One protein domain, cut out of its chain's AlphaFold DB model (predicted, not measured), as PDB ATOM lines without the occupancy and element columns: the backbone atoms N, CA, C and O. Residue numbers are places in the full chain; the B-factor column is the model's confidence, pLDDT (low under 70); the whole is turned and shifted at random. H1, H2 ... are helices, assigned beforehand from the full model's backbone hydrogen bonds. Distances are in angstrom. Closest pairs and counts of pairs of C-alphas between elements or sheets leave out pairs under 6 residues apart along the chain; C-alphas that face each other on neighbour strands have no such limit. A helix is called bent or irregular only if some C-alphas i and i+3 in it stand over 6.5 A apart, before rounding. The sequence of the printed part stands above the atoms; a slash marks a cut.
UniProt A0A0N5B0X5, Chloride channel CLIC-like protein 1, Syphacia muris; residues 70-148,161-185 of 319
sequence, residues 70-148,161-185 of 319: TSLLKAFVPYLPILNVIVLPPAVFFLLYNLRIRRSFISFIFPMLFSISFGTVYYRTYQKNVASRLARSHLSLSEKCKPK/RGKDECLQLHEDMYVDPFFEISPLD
ATOM      1  N   THR A  70     -14.556  58.449  16.977       66.56
ATOM      2  CA  THR A  70     -13.972  58.433  15.623       66.56
ATOM      3  C   THR A  70     -12.873  57.388  15.486       66.56
ATOM      4  O   THR A  70     -12.848  56.681  14.484       66.56
ATOM      5  N   SER A  71     -12.020  57.218  16.499       66.25
ATOM      6  CA  SER A  71     -11.004  56.157  16.545       66.25
ATOM      7  C   SER A  71     -11.642  54.767  16.585       66.25
ATOM      8  O   SER A  71     -11.228  53.882  15.833       66.25
ATOM      9  N   LEU A  72     -12.712  54.580  17.370       69.56
ATOM     10  CA  LEU A  72     -13.507  53.347  17.317       69.56
ATOM     11  C   LEU A  72     -14.163  53.146  15.944       69.56
ATOM     12  O   LEU A  72     -14.088  52.053  15.391       69.56
ATOM     13  N   LEU A  73     -14.779  54.175  15.358       71.19
ATOM     14  CA  LEU A  73     -15.417  54.076  14.043       71.19
ATOM     15  C   LEU A  73     -14.398  53.762  12.941       71.19
ATOM     16  O   LEU A  73     -14.647  52.848  12.162       71.19
ATOM     17  N   LYS A  74     -13.233  54.424  12.913       73.31
ATOM     18  CA  LYS A  74     -12.108  54.114  12.007       73.31
ATOM     19  C   LYS A  74     -11.695  52.636  12.137       73.31
ATOM     20  O   LYS A  74     -11.509  51.976  11.117       73.31
ATOM     21  N   ALA A  75     -11.655  52.084  13.355       72.00
ATOM     22  CA  ALA A  75     -11.397  50.658  13.585       72.00
ATOM     23  C   ALA A  75     -12.553  49.730  13.144       72.00
ATOM     24  O   ALA A  75     -12.295  48.616  12.693       72.00
ATOM     25  N   PHE A  76     -13.817  50.167  13.223       71.38
ATOM     26  CA  PHE A  76     -14.991  49.372  12.824       71.38
ATOM     27  C   PHE A  76     -15.389  49.491  11.338       71.38
ATOM     28  O   PHE A  76     -16.078  48.602  10.834       71.38
ATOM     29  N   VAL A  77     -14.932  50.514  10.605       76.94
ATOM     30  CA  VAL A  77     -15.173  50.698   9.155       76.94
ATOM     31  C   VAL A  77     -14.884  49.447   8.301       76.94
ATOM     32  O   VAL A  77     -15.765  49.087   7.516       76.94
ATOM     33  N   PRO A  78     -13.747  48.727   8.427       78.94
ATOM     34  CA  PRO A  78     -13.515  47.513   7.632       78.94
ATOM     35  C   PRO A  78     -14.462  46.352   7.990       78.94
ATOM     36  O   PRO A  78     -14.719  45.486   7.155       78.94
ATOM     37  N   TYR A  79     -15.032  46.341   9.200       78.44
ATOM     38  CA  TYR A  79     -15.964  45.305   9.657       78.44
ATOM     39  C   TYR A  79     -17.434  45.636   9.355       78.44
ATOM     40  O   TYR A  79     -18.265  44.732   9.338       78.44
ATOM     41  N   LEU A  80     -17.770  46.894   9.058       72.12
ATOM     42  CA  LEU A  80     -19.119  47.347   8.691       72.12
ATOM     43  C   LEU A  80     -19.782  46.555   7.534       72.12
ATOM     44  O   LEU A  80     -20.946  46.167   7.687       72.12
ATOM     45  N   PRO A  81     -19.108  46.245   6.401       74.50
ATOM     46  CA  PRO A  81     -19.702  45.400   5.359       74.50
ATOM     47  C   PRO A  81     -19.921  43.954   5.829       74.50
ATOM     48  O   PRO A  81     -20.951  43.363   5.513       74.50
ATOM     49  N   ILE A  82     -19.007  43.404   6.637       73.38
ATOM     50  CA  ILE A  82     -19.125  42.054   7.214       73.38
ATOM     51  C   ILE A  82     -20.308  42.003   8.192       73.38
ATOM     52  O   ILE A  82     -21.120  41.083   8.137       73.38
ATOM     53  N   LEU A  83     -20.463  43.026   9.034       74.38
ATOM     54  CA  LEU A  83     -21.572  43.162   9.974       74.38
ATOM     55  C   LEU A  83     -22.914  43.259   9.237       74.38
ATOM     56  O   LEU A  83     -23.860  42.589   9.636       74.38
ATOM     57  N   ASN A  84     -22.992  43.988   8.118       73.25
ATOM     58  CA  ASN A  84     -24.178  43.962   7.254       73.25
ATOM     59  C   ASN A  84     -24.443  42.559   6.676       73.25
ATOM     60  O   ASN A  84     -25.569  42.078   6.765       73.25
ATOM     61  N   VAL A  85     -23.431  41.862   6.149       78.88
ATOM     62  CA  VAL A  85     -23.589  40.483   5.637       78.88
ATOM     63  C   VAL A  85     -24.009  39.493   6.738       78.88
ATOM     64  O   VAL A  85     -24.712  38.530   6.443       78.88
ATOM     65  N   ILE A  86     -23.658  39.738   8.003       81.12
ATOM     66  CA  ILE A  86     -24.050  38.899   9.148       81.12
ATOM     67  C   ILE A  86     -25.430  39.271   9.718       81.12
ATOM     68  O   ILE A  86     -26.164  38.379  10.128       81.12
ATOM     69  N   VAL A  87     -25.803  40.554   9.760       81.19
ATOM     70  CA  VAL A  87     -27.024  41.049  10.434       81.19
ATOM     71  C   VAL A  87     -28.223  41.148   9.488       81.19
ATOM     72  O   VAL A  87     -29.357  40.884   9.894       81.19
ATOM     73  N   LEU A  88     -27.997  41.488   8.218       75.00
ATOM     74  CA  LEU A  88     -29.065  41.725   7.247       75.00
ATOM     75  C   LEU A  88     -29.813  40.427   6.864       75.00
ATOM     76  O   LEU A  88     -31.045  40.469   6.839       75.00
ATOM     77  N   PRO A  89     -29.168  39.251   6.673       77.00
ATOM     78  CA  PRO A  89     -29.898  38.006   6.426       77.00
ATOM     79  C   PRO A  89     -30.754  37.539   7.620       77.00
ATOM     80  O   PRO A  89     -31.923  37.233   7.383       77.00
ATOM     81  N   PRO A  90     -30.288  37.545   8.890       74.69
ATOM     82  CA  PRO A  90     -31.153  37.318  10.050       74.69
ATOM     83  C   PRO A  90     -32.286  38.336  10.183       74.69
ATOM     84  O   PRO A  90     -33.403  37.938  10.505       74.69
ATOM     85  N   ALA A  91     -32.051  39.622   9.899       72.75
ATOM     86  CA  ALA A  91     -33.099  40.643   9.945       72.75
ATOM     87  C   ALA A  91     -34.177  40.414   8.868       72.75
ATOM     88  O   ALA A  91     -35.369  40.422   9.176       72.75
ATOM     89  N   VAL A  92     -33.781  40.130   7.623       77.81
ATOM     90  CA  VAL A  92     -34.706  39.779   6.531       77.81
ATOM     91  C   VAL A  92     -35.429  38.464   6.823       77.81
ATOM     92  O   VAL A  92     -36.643  38.386   6.646       77.81
ATOM     93  N   PHE A  93     -34.730  37.453   7.340       78.56
ATOM     94  CA  PHE A  93     -35.335  36.195   7.777       78.56
ATOM     95  C   PHE A  93     -36.362  36.419   8.899       78.56
ATOM     96  O   PHE A  93     -37.466  35.888   8.817       78.56
ATOM     97  N   PHE A  94     -36.056  37.255   9.895       77.56
ATOM     98  CA  PHE A  94     -36.960  37.600  10.996       77.56
ATOM     99  C   PHE A  94     -38.181  38.405  10.521       77.56
ATOM    100  O   PHE A  94     -39.302  38.143  10.959       77.56
ATOM    101  N   LEU A  95     -38.011  39.330   9.572       75.88
ATOM    102  CA  LEU A  95     -39.125  40.043   8.938       75.88
ATOM    103  C   LEU A  95     -40.015  39.088   8.129       75.88
ATOM    104  O   LEU A  95     -41.231  39.087   8.315       75.88
ATOM    105  N   LEU A  96     -39.434  38.220   7.295       70.06
ATOM    106  CA  LEU A  96     -40.174  37.203   6.537       70.06
ATOM    107  C   LEU A  96     -40.870  36.182   7.454       70.06
ATOM    108  O   LEU A  96     -41.986  35.755   7.155       70.06
ATOM    109  N   TYR A  97     -40.253  35.829   8.581       70.19
ATOM    110  CA  TYR A  97     -40.821  34.979   9.629       70.19
ATOM    111  C   TYR A  97     -42.045  35.636  10.284       70.19
ATOM    112  O   TYR A  97     -43.125  35.041  10.297       70.19
ATOM    113  N   ASN A  98     -41.922  36.891  10.727       67.94
ATOM    114  CA  ASN A  98     -43.023  37.650  11.329       67.94
ATOM    115  C   ASN A  98     -44.174  37.897  10.336       67.94
ATOM    116  O   ASN A  98     -45.344  37.745  10.692       67.94
ATOM    117  N   LEU A  99     -43.869  38.170   9.063       67.88
ATOM    118  CA  LEU A  99     -44.869  38.289   7.990       67.88
ATOM    119  C   LEU A  99     -45.579  36.958   7.668       67.88
ATOM    120  O   LEU A  99     -46.681  36.968   7.116       67.88
ATOM    121  N   ARG A 100     -44.993  35.805   8.027       61.56
ATOM    122  CA  ARG A 100     -45.548  34.460   7.769       61.56
ATOM    123  C   ARG A 100     -46.146  33.784   9.013       61.56
ATOM    124  O   ARG A 100     -46.654  32.665   8.922       61.56
ATOM    125  N   ILE A 101     -46.165  34.468  10.158       56.62
ATOM    126  CA  ILE A 101     -46.358  33.867  11.491       56.62
ATOM    127  C   ILE A 101     -47.762  33.285  11.770       56.62
ATOM    128  O   ILE A 101     -47.990  32.672  12.809       56.62
ATOM    129  N   ARG A 102     -48.717  33.410  10.835       59.12
ATOM    130  CA  ARG A 102     -50.067  32.823  10.948       59.12
ATOM    131  C   ARG A 102     -50.173  31.370  10.452       59.12
ATOM    132  O   ARG A 102     -51.234  30.770  10.622       59.12
ATOM    133  N   ARG A 103     -49.131  30.768   9.851       62.19
ATOM    134  CA  ARG A 103     -49.197  29.347   9.442       62.19
ATOM    135  C   ARG A 103     -47.853  28.599   9.499       62.19
ATOM    136  O   ARG A 103     -47.038  28.699   8.591       62.19
ATOM    137  N   SER A 104     -47.766  27.706  10.492       63.94
ATOM    138  CA  SER A 104     -46.868  26.539  10.616       63.94
ATOM    139  C   SER A 104     -45.518  26.699  11.340       63.94
ATOM    140  O   SER A 104     -44.576  27.302  10.832       63.94
ATOM    141  N   PHE A 105     -45.386  25.974  12.464       58.88
ATOM    142  CA  PHE A 105     -44.127  25.695  13.178       58.88
ATOM    143  C   PHE A 105     -43.051  25.041  12.289       58.88
ATOM    144  O   PHE A 105     -41.858  25.207  12.538       58.88
ATOM    145  N   ILE A 106     -43.453  24.343  11.220       64.56
ATOM    146  CA  ILE A 106     -42.534  23.732  10.244       64.56
ATOM    147  C   ILE A 106     -41.633  24.806   9.604       64.56
ATOM    148  O   ILE A 106     -40.463  24.547   9.333       64.56
ATOM    149  N   SER A 107     -42.136  26.041   9.459       66.75
ATOM    150  CA  SER A 107     -41.375  27.187   8.942       66.75
ATOM    151  C   SER A 107     -40.281  27.702   9.891       66.75
ATOM    152  O   SER A 107     -39.488  28.540   9.471       66.75
ATOM    153  N   PHE A 108     -40.233  27.233  11.143       67.50
ATOM    154  CA  PHE A 108     -39.143  27.499  12.091       67.50
ATOM    155  C   PHE A 108     -38.177  26.311  12.180       67.50
ATOM    156  O   PHE A 108     -36.963  26.488  12.129       67.50
ATOM    157  N   ILE A 109     -38.718  25.090  12.252       76.19
ATOM    158  CA  ILE A 109     -37.928  23.857  12.395       76.19
ATOM    159  C   ILE A 109     -37.041  23.618  11.164       76.19
ATOM    160  O   ILE A 109     -35.866  23.301  11.319       76.19
ATOM    161  N   PHE A 110     -37.567  23.809   9.948       79.44
ATOM    162  CA  PHE A 110     -36.804  23.601   8.712       79.44
ATOM    163  C   PHE A 110     -35.530  24.474   8.625       79.44
ATOM    164  O   PHE A 110     -34.446  23.900   8.510       79.44
ATOM    165  N   PRO A 111     -35.591  25.821   8.729       79.94
ATOM    166  CA  PRO A 111     -34.384  26.649   8.689       79.94
ATOM    167  C   PRO A 111     -33.461  26.426   9.896       79.94
ATOM    168  O   PRO A 111     -32.249  26.508   9.741       79.94
ATOM    169  N   MET A 112     -33.993  26.092  11.078       80.19
ATOM    170  CA  MET A 112     -33.176  25.770  12.256       80.19
ATOM    171  C   MET A 112     -32.319  24.509  12.033       80.19
ATOM    172  O   MET A 112     -31.105  24.551  12.238       80.19
ATOM    173  N   LEU A 113     -32.914  23.424  11.522       81.12
ATOM    174  CA  LEU A 113     -32.179  22.204  11.166       81.12
ATOM    175  C   LEU A 113     -31.206  22.439  10.000       81.12
ATOM    176  O   LEU A 113     -30.086  21.927  10.025       81.12
ATOM    177  N   PHE A 114     -31.600  23.245   9.009       84.19
ATOM    178  CA  PHE A 114     -30.738  23.613   7.885       84.19
ATOM    179  C   PHE A 114     -29.491  24.388   8.342       84.19
ATOM    180  O   PHE A 114     -28.384  24.034   7.946       84.19
ATOM    181  N   SER A 115     -29.635  25.372   9.236       83.38
ATOM    182  CA  SER A 115     -28.503  26.124   9.800       83.38
ATOM    183  C   SER A 115     -27.543  25.240  10.604       83.38
ATOM    184  O   SER A 115     -26.328  25.403  10.498       83.38
ATOM    185  N   ILE A 116     -28.057  24.264  11.365       85.94
ATOM    186  CA  ILE A 116     -27.225  23.275  12.077       85.94
ATOM    187  C   ILE A 116     -26.482  22.367  11.081       85.94
ATOM    188  O   ILE A 116     -25.289  22.100  11.251       85.94
ATOM    189  N   SER A 117     -27.155  21.918  10.018       84.44
ATOM    190  CA  SER A 117     -26.530  21.123   8.956       84.44
ATOM    191  C   SER A 117     -25.433  21.911   8.229       84.44
ATOM    192  O   SER A 117     -24.315  21.416   8.098       84.44
ATOM    193  N   PHE A 118     -25.696  23.168   7.861       85.94
ATOM    194  CA  PHE A 118     -24.708  24.046   7.237       85.94
ATOM    195  C   PHE A 118     -23.499  24.295   8.144       85.94
ATOM    196  O   PHE A 118     -22.365  24.083   7.720       85.94
ATOM    197  N   GLY A 119     -23.718  24.662   9.413       84.75
ATOM    198  CA  GLY A 119     -22.627  24.906  10.361       84.75
ATOM    199  C   GLY A 119     -21.754  23.670  10.615       84.75
ATOM    200  O   GLY A 119     -20.532  23.784  10.685       84.75
ATOM    201  N   THR A 120     -22.352  22.476  10.693       85.69
ATOM    202  CA  THR A 120     -21.592  21.228  10.908       85.69
ATOM    203  C   THR A 120     -20.810  20.770   9.676       85.69
ATOM    204  O   THR A 120     -19.711  20.235   9.839       85.69
ATOM    205  N   VAL A 121     -21.305  21.006   8.455       87.69
ATOM    206  CA  VAL A 121     -20.532  20.758   7.222       87.69
ATOM    207  C   VAL A 121     -19.421  21.802   7.064       87.69
ATOM    208  O   VAL A 121     -18.264  21.418   6.888       87.69
ATOM    209  N   TYR A 122     -19.725  23.095   7.233       86.88
ATOM    210  CA  TYR A 122     -18.734  24.180   7.170       86.88
ATOM    211  C   TYR A 122     -17.571  23.936   8.145       86.88
ATOM    212  O   TYR A 122     -16.411  23.962   7.739       86.88
ATOM    213  N   TYR A 123     -17.864  23.599   9.407       88.62
ATOM    214  CA  TYR A 123     -16.841  23.307  10.417       88.62
ATOM    215  C   TYR A 123     -15.955  22.104  10.047       88.62
ATOM    216  O   TYR A 123     -14.737  22.153  10.222       88.62
ATOM    217  N   ARG A 124     -16.534  21.035   9.478       89.56
ATOM    218  CA  ARG A 124     -15.771  19.868   8.997       89.56
ATOM    219  C   ARG A 124     -14.854  20.230   7.830       89.56
ATOM    220  O   ARG A 124     -13.711  19.781   7.801       89.56
ATOM    221  N   THR A 125     -15.329  21.029   6.880       87.62
ATOM    222  CA  THR A 125     -14.532  21.458   5.719       87.62
ATOM    223  C   THR A 125     -13.441  22.457   6.119       87.62
ATOM    224  O   THR A 125     -12.300  22.311   5.683       87.62
ATOM    225  N   TYR A 126     -13.721  23.356   7.067       89.44
ATOM    226  CA  TYR A 126     -12.710  24.187   7.728       89.44
ATOM    227  C   TYR A 126     -11.610  23.341   8.394       89.44
ATOM    228  O   TYR A 126     -10.430  23.535   8.104       89.44
ATOM    229  N   GLN A 127     -11.969  22.339   9.211       88.31
ATOM    230  CA  GLN A 127     -10.986  21.444   9.841       88.31
ATOM    231  C   GLN A 127     -10.127  20.679   8.818       88.31
ATOM    232  O   GLN A 127      -8.911  20.590   9.002       88.31
ATOM    233  N   LYS A 128     -10.719  20.165   7.726       90.25
ATOM    234  CA  LYS A 128      -9.969  19.518   6.628       90.25
ATOM    235  C   LYS A 128      -8.945  20.473   6.001       90.25
ATOM    236  O   LYS A 128      -7.804  20.074   5.772       90.25
ATOM    237  N   ASN A 129      -9.331  21.725   5.748       88.31
ATOM    238  CA  ASN A 129      -8.455  22.718   5.121       88.31
ATOM    239  C   ASN A 129      -7.323  23.167   6.056       88.31
ATOM    240  O   ASN A 129      -6.172  23.230   5.626       88.31
ATOM    241  N   VAL A 130      -7.608  23.384   7.344       89.50
ATOM    242  CA  VAL A 130      -6.573  23.665   8.357       89.50
ATOM    243  C   VAL A 130      -5.580  22.502   8.455       89.50
ATOM    244  O   VAL A 130      -4.372  22.728   8.405       89.50
ATOM    245  N   ALA A 131      -6.061  21.255   8.501       87.38
ATOM    246  CA  ALA A 131      -5.194  20.076   8.520       87.38
ATOM    247  C   ALA A 131      -4.338  19.949   7.242       87.38
ATOM    248  O   ALA A 131      -3.160  19.602   7.332       87.38
ATOM    249  N   SER A 132      -4.882  20.271   6.060       87.56
ATOM    250  CA  SER A 132      -4.135  20.201   4.793       87.56
ATOM    251  C   SER A 132      -3.077  21.302   4.648       87.56
ATOM    252  O   SER A 132      -2.033  21.059   4.037       87.56
ATOM    253  N   ARG A 133      -3.304  22.498   5.212       82.75
ATOM    254  CA  ARG A 133      -2.288  23.564   5.297       82.75
ATOM    255  C   ARG A 133      -1.201  23.207   6.309       82.75
ATOM    256  O   ARG A 133      -0.026  23.285   5.968       82.75
ATOM    257  N   LEU A 134      -1.574  22.719   7.495       84.38
ATOM    258  CA  LEU A 134      -0.629  22.303   8.538       84.38
ATOM    259  C   LEU A 134       0.284  21.149   8.078       84.38
ATOM    260  O   LEU A 134       1.490  21.172   8.314       84.38
ATOM    261  N   ALA A 135      -0.261  20.163   7.358       84.31
ATOM    262  CA  ALA A 135       0.538  19.093   6.761       84.31
ATOM    263  C   ALA A 135       1.527  19.622   5.702       84.31
ATOM    264  O   ALA A 135       2.688  19.209   5.680       84.31
ATOM    265  N   ARG A 136       1.101  20.572   4.855       81.19
ATOM    266  CA  ARG A 136       1.976  21.220   3.860       81.19
ATOM    267  C   ARG A 136       3.078  22.064   4.508       81.19
ATOM    268  O   ARG A 136       4.224  21.997   4.056       81.19
ATOM    269  N   SER A 137       2.767  22.831   5.554       77.38
ATOM    270  CA  SER A 137       3.747  23.700   6.216       77.38
ATOM    271  C   SER A 137       4.807  22.900   6.976       77.38
ATOM    272  O   SER A 137       5.992  23.197   6.840       77.38
ATOM    273  N   HIS A 138       4.438  21.819   7.671       75.56
ATOM    274  CA  HIS A 138       5.419  20.940   8.324       75.56
ATOM    275  C   HIS A 138       6.415  20.299   7.341       75.56
ATOM    276  O   HIS A 138       7.607  20.235   7.644       75.56
ATOM    277  N   LEU A 139       5.956  19.862   6.162       73.00
ATOM    278  CA  LEU A 139       6.836  19.297   5.130       73.00
ATOM    279  C   LEU A 139       7.759  20.370   4.524       73.00
ATOM    280  O   LEU A 139       8.977  20.196   4.479       73.00
ATOM    281  N   SER A 140       7.205  21.515   4.116       66.75
ATOM    282  CA  SER A 140       7.977  22.578   3.452       66.75
ATOM    283  C   SER A 140       8.981  23.289   4.371       66.75
ATOM    284  O   SER A 140      10.073  23.634   3.910       66.75
ATOM    285  N   LEU A 141       8.684  23.442   5.668       67.44
ATOM    286  CA  LEU A 141       9.630  23.980   6.659       67.44
ATOM    287  C   LEU A 141      10.886  23.108   6.813       67.44
ATOM    288  O   LEU A 141      11.976  23.645   7.011       67.44
ATOM    289  N   SER A 142      10.747  21.782   6.711       61.97
ATOM    290  CA  SER A 142      11.861  20.833   6.862       61.97
ATOM    291  C   SER A 142      12.893  20.952   5.731       61.97
ATOM    292  O   SER A 142      14.104  20.883   5.968       61.97
ATOM    293  N   GLU A 143      12.413  21.164   4.501       63.97
ATOM    294  CA  GLU A 143      13.220  21.040   3.282       63.97
ATOM    295  C   GLU A 143      13.600  22.382   2.637       63.97
ATOM    296  O   GLU A 143      14.717  22.517   2.137       63.97
ATOM    297  N   LYS A 144      12.704  23.384   2.631       61.19
ATOM    298  CA  LYS A 144      12.803  24.528   1.698       61.19
ATOM    299  C   LYS A 144      13.261  25.856   2.309       61.19
ATOM    300  O   LYS A 144      13.879  26.655   1.610       61.19
ATOM    301  N   CYS A 145      13.012  26.089   3.599       65.81
ATOM    302  CA  CYS A 145      13.370  27.341   4.293       65.81
ATOM    303  C   CYS A 145      14.635  27.234   5.174       65.81
ATOM    304  O   CYS A 145      14.929  28.131   5.964       65.81
ATOM    305  N   LYS A 146      15.396  26.138   5.071       64.75
ATOM    306  CA  LYS A 146      16.625  25.921   5.852       64.75
ATOM    307  C   LYS A 146      17.731  26.897   5.399       64.75
ATOM    308  O   LYS A 146      17.870  27.104   4.191       64.75
ATOM    309  N   PRO A 147      18.536  27.492   6.307       57.16
ATOM    310  CA  PRO A 147      19.566  28.462   5.926       57.16
ATOM    311  C   PRO A 147      20.548  27.877   4.902       57.16
ATOM    312  O   PRO A 147      21.190  26.850   5.131       57.16
ATOM    313  N   LYS A 148      20.631  28.546   3.748       57.00
ATOM    314  CA  LYS A 148      21.362  28.106   2.557       57.00
ATOM    315  C   LYS A 148      22.875  28.061   2.800       57.00
ATOM    316  O   LYS A 148      23.523  29.093   2.949       57.00
ATOM    317  N   ARG A 161      13.341  33.159 -11.771       47.34
ATOM    318  CA  ARG A 161      11.893  33.496 -11.794       47.34
ATOM    319  C   ARG A 161      10.888  32.412 -11.347       47.34
ATOM    320  O   ARG A 161       9.783  32.338 -11.880       47.34
ATOM    321  N   GLY A 162      11.194  31.669 -10.286       50.84
ATOM    322  CA  GLY A 162      10.128  31.219  -9.377       50.84
ATOM    323  C   GLY A 162       9.671  32.377  -8.473       50.84
ATOM    324  O   GLY A 162      10.480  33.254  -8.173       50.84
ATOM    325  N   LYS A 163       8.411  32.386  -8.007       53.12
ATOM    326  CA  LYS A 163       8.093  33.067  -6.734       53.12
ATOM    327  C   LYS A 163       8.861  32.329  -5.630       53.12
ATOM    328  O   LYS A 163       8.943  31.102  -5.676       53.12
ATOM    329  N   ASP A 164       9.385  33.045  -4.639       65.31
ATOM    330  CA  ASP A 164      10.084  32.409  -3.523       65.31
ATOM    331  C   ASP A 164       9.127  31.491  -2.747       65.31
ATOM    332  O   ASP A 164       8.209  31.957  -2.071       65.31
ATOM    333  N   GLU A 165       9.345  30.176  -2.807       68.25
ATOM    334  CA  GLU A 165       8.451  29.192  -2.171       68.25
ATOM    335  C   GLU A 165       8.343  29.400  -0.648       68.25
ATOM    336  O   GLU A 165       7.314  29.107  -0.044       68.25
ATOM    337  N   CYS A 166       9.385  29.967  -0.029       71.62
ATOM    338  CA  CYS A 166       9.401  30.327   1.389       71.62
ATOM    339  C   CYS A 166       8.583  31.606   1.697       71.62
ATOM    340  O   CYS A 166       8.033  31.729   2.790       71.62
ATOM    341  N   LEU A 167       8.438  32.531   0.734       72.75
ATOM    342  CA  LEU A 167       7.527  33.680   0.840       72.75
ATOM    343  C   LEU A 167       6.073  33.212   0.722       72.75
ATOM    344  O   LEU A 167       5.235  33.600   1.530       72.75
ATOM    345  N   GLN A 168       5.788  32.332  -0.243       71.25
ATOM    346  CA  GLN A 168       4.449  31.771  -0.432       71.25
ATOM    347  C   GLN A 168       4.018  30.906   0.766       71.25
ATOM    348  O   GLN A 168       2.859  30.953   1.159       71.25
ATOM    349  N   LEU A 169       4.950  30.198   1.414       73.25
ATOM    350  CA  LEU A 169       4.712  29.531   2.701       73.25
ATOM    351  C   LEU A 169       4.378  30.519   3.834       73.25
ATOM    352  O   LEU A 169       3.540  30.219   4.680       73.25
ATOM    353  N   HIS A 170       5.012  31.694   3.861       71.25
ATOM    354  CA  HIS A 170       4.676  32.750   4.822       71.25
ATOM    355  C   HIS A 170       3.282  33.343   4.561       71.25
ATOM    356  O   HIS A 170       2.525  33.552   5.505       71.25
ATOM    357  N   GLU A 171       2.918  33.551   3.294       73.19
ATOM    358  CA  GLU A 171       1.570  33.945   2.859       73.19
ATOM    359  C   GLU A 171       0.526  32.899   3.322       73.19
ATOM    360  O   GLU A 171      -0.456  33.250   3.979       73.19
ATOM    361  N   ASP A 172       0.807  31.602   3.129       70.25
ATOM    362  CA  ASP A 172      -0.037  30.473   3.570       70.25
ATOM    363  C   ASP A 172      -0.166  30.346   5.112       70.25
ATOM    364  O   ASP A 172      -1.097  29.710   5.606       70.25
ATOM    365  N   MET A 173       0.752  30.943   5.885       70.62
ATOM    366  CA  MET A 173       0.749  30.928   7.361       70.62
ATOM    367  C   MET A 173       0.048  32.141   7.995       70.62
ATOM    368  O   MET A 173      -0.379  32.046   9.143       70.62
ATOM    369  N   TYR A 174      -0.052  33.270   7.281       71.62
ATOM    370  CA  TYR A 174      -0.610  34.530   7.800       71.62
ATOM    371  C   TYR A 174      -1.990  34.894   7.221       71.62
ATOM    372  O   TYR A 174      -2.676  35.739   7.792       71.62
ATOM    373  N   VAL A 175      -2.426  34.272   6.118       73.75
ATOM    374  CA  VAL A 175      -3.786  34.456   5.578       73.75
ATOM    375  C   VAL A 175      -4.777  33.538   6.299       73.75
ATOM    376  O   VAL A 175      -4.660  32.314   6.217       73.75
ATOM    377  N   ASP A 176      -5.785  34.115   6.959       72.06
ATOM    378  CA  ASP A 176      -6.836  33.372   7.666       72.06
ATOM    379  C   ASP A 176      -7.632  32.438   6.725       72.06
ATOM    380  O   ASP A 176      -8.321  32.919   5.818       72.06
ATOM    381  N   PRO A 177      -7.653  31.106   6.962       72.00
ATOM    382  CA  PRO A 177      -8.331  30.135   6.092       72.00
ATOM    383  C   PRO A 177      -9.868  30.224   6.125       72.00
ATOM    384  O   PRO A 177     -10.547  29.427   5.483       72.00
ATOM    385  N   PHE A 178     -10.438  31.167   6.880       74.69
ATOM    386  CA  PHE A 178     -11.878  31.414   6.951       74.69
ATOM    387  C   PHE A 178     -12.427  32.062   5.667       74.69
ATOM    388  O   PHE A 178     -13.532  31.734   5.236       74.69
ATOM    389  N   PHE A 179     -11.651  32.952   5.037       72.94
ATOM    390  CA  PHE A 179     -12.098  33.752   3.887       72.94
ATOM    391  C   PHE A 179     -11.934  33.051   2.529       72.94
ATOM    392  O   PHE A 179     -12.571  33.448   1.560       72.94
ATOM    393  N   GLU A 180     -11.115  32.000   2.459       75.25
ATOM    394  CA  GLU A 180     -10.876  31.213   1.238       75.25
ATOM    395  C   GLU A 180     -11.962  30.137   1.003       75.25
ATOM    396  O   GLU A 180     -12.104  29.606  -0.097       75.25
ATOM    397  N   ILE A 181     -12.773  29.818   2.021       81.81
ATOM    398  CA  ILE A 181     -13.837  28.809   1.924       81.81
ATOM    399  C   ILE A 181     -15.099  29.435   1.320       81.81
ATOM    400  O   ILE A 181     -15.929  30.006   2.031       81.81
ATOM    401  N   SER A 182     -15.273  29.259   0.009       83.62
ATOM    402  CA  SER A 182     -16.499  29.584  -0.730       83.62
ATOM    403  C   SER A 182     -17.761  29.045  -0.030       83.62
ATOM    404  O   SER A 182     -17.989  27.830  -0.014       83.62
ATOM    405  N   PRO A 183     -18.658  29.905   0.498       80.88
ATOM    406  CA  PRO A 183     -19.881  29.441   1.159       80.88
ATOM    407  C   PRO A 183     -20.876  28.804   0.174       80.88
ATOM    408  O   PRO A 183     -21.733  28.026   0.586       80.88
ATOM    409  N   LEU A 184     -20.742  29.102  -1.124       80.94
ATOM    410  CA  LEU A 184     -21.508  28.502  -2.222       80.94
ATOM    411  C   LEU A 184     -21.224  27.001  -2.382       80.94
ATOM    412  O   LEU A 184     -22.158  26.222  -2.568       80.94
ATOM    413  N   ASP A 185     -19.966  26.583  -2.237       83.56
ATOM    414  CA  ASP A 185     -19.575  25.179  -2.398       83.56
ATOM    415  C   ASP A 185     -20.105  24.350  -1.222       83.56
ATOM    416  O   ASP A 185     -20.744  23.316  -1.422       83.56
TER     417      ASP A 185
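AT A GLANCE: This is residues 70 to 148 and 161 to 185 of the 319 residues of the protein "Chloride channel CLIC-like protein 1" of Syphacia muris (UniProt A0A0N5B0X5). One long helix, H3, makes the length of the domain; H2 folds back from its first end as the second arm of an open V, with H1 at the far end of that arm, while short H4 packs on H3 toward its last end. After H4, residues 175 to 185 run back along H3 with no named element. The printed part has 104 residues with four named helices, H1, H2, H3 and H4 in chain order, and no named strand; the class is all helix. It is extended, with a radius of gyration of the C-alphas of 21.1 A and spans of 72 by 39 by 23 A.

IN THESE COORDINATES: Find C-alpha 106 at (-42.534, 23.732, 10.244); from there H3, residues 106 to 143, runs 56.3 A to C-alpha 143 at (13.220, 21.040, 3.282). H2 is residues 80 to 100, 29.4 A long, with a kink of 29 degrees near residue 87; it is irregular, but only just, with C-alphas 86 and 89 6.51 A apart. H1, residues 70 to 76, is 9.5 A long and begins at C-alpha 70, (-13.972, 58.433, 15.623). H4, residues 165 to 174, is 14.5 A long.

HOW THE PARTS SIT: Look at residues 133 to 140, where H3 touches H4; the closest C-alphas, of Ser 137 and Leu 169, are 6.9 A apart. They run opposite ways at a shallow tilt of 34.6 degrees, only just short of steep. H2 and H3 are close but not clearly touching, with the closest C-alphas, of Tyr 97 and Ser 107, 7.8 A apart; they run opposite ways at a shallow tilt of 22 degrees. H1 and H2 meet only through their link, and H1 is apart from H3 and H4. Every O i to N i+4 pair is within hydrogen-bond range in H1 and H4, against 15 of 17 in H2 and 31 of 34 in H3.

THE WHOLE: The two C-alphas farthest apart, of Arg 102 and Lys 148, are 72.1 A apart. Residues 149 to 160 are not printed, and C-alphas 148 and 161 are 18.0 A apart across this cut. The links H1 to H2 and H2 to H3 are tight. Look for pLDDT under 70 at residues 70 to 72, 98 to 108, 140 to 148 and 161 to 165.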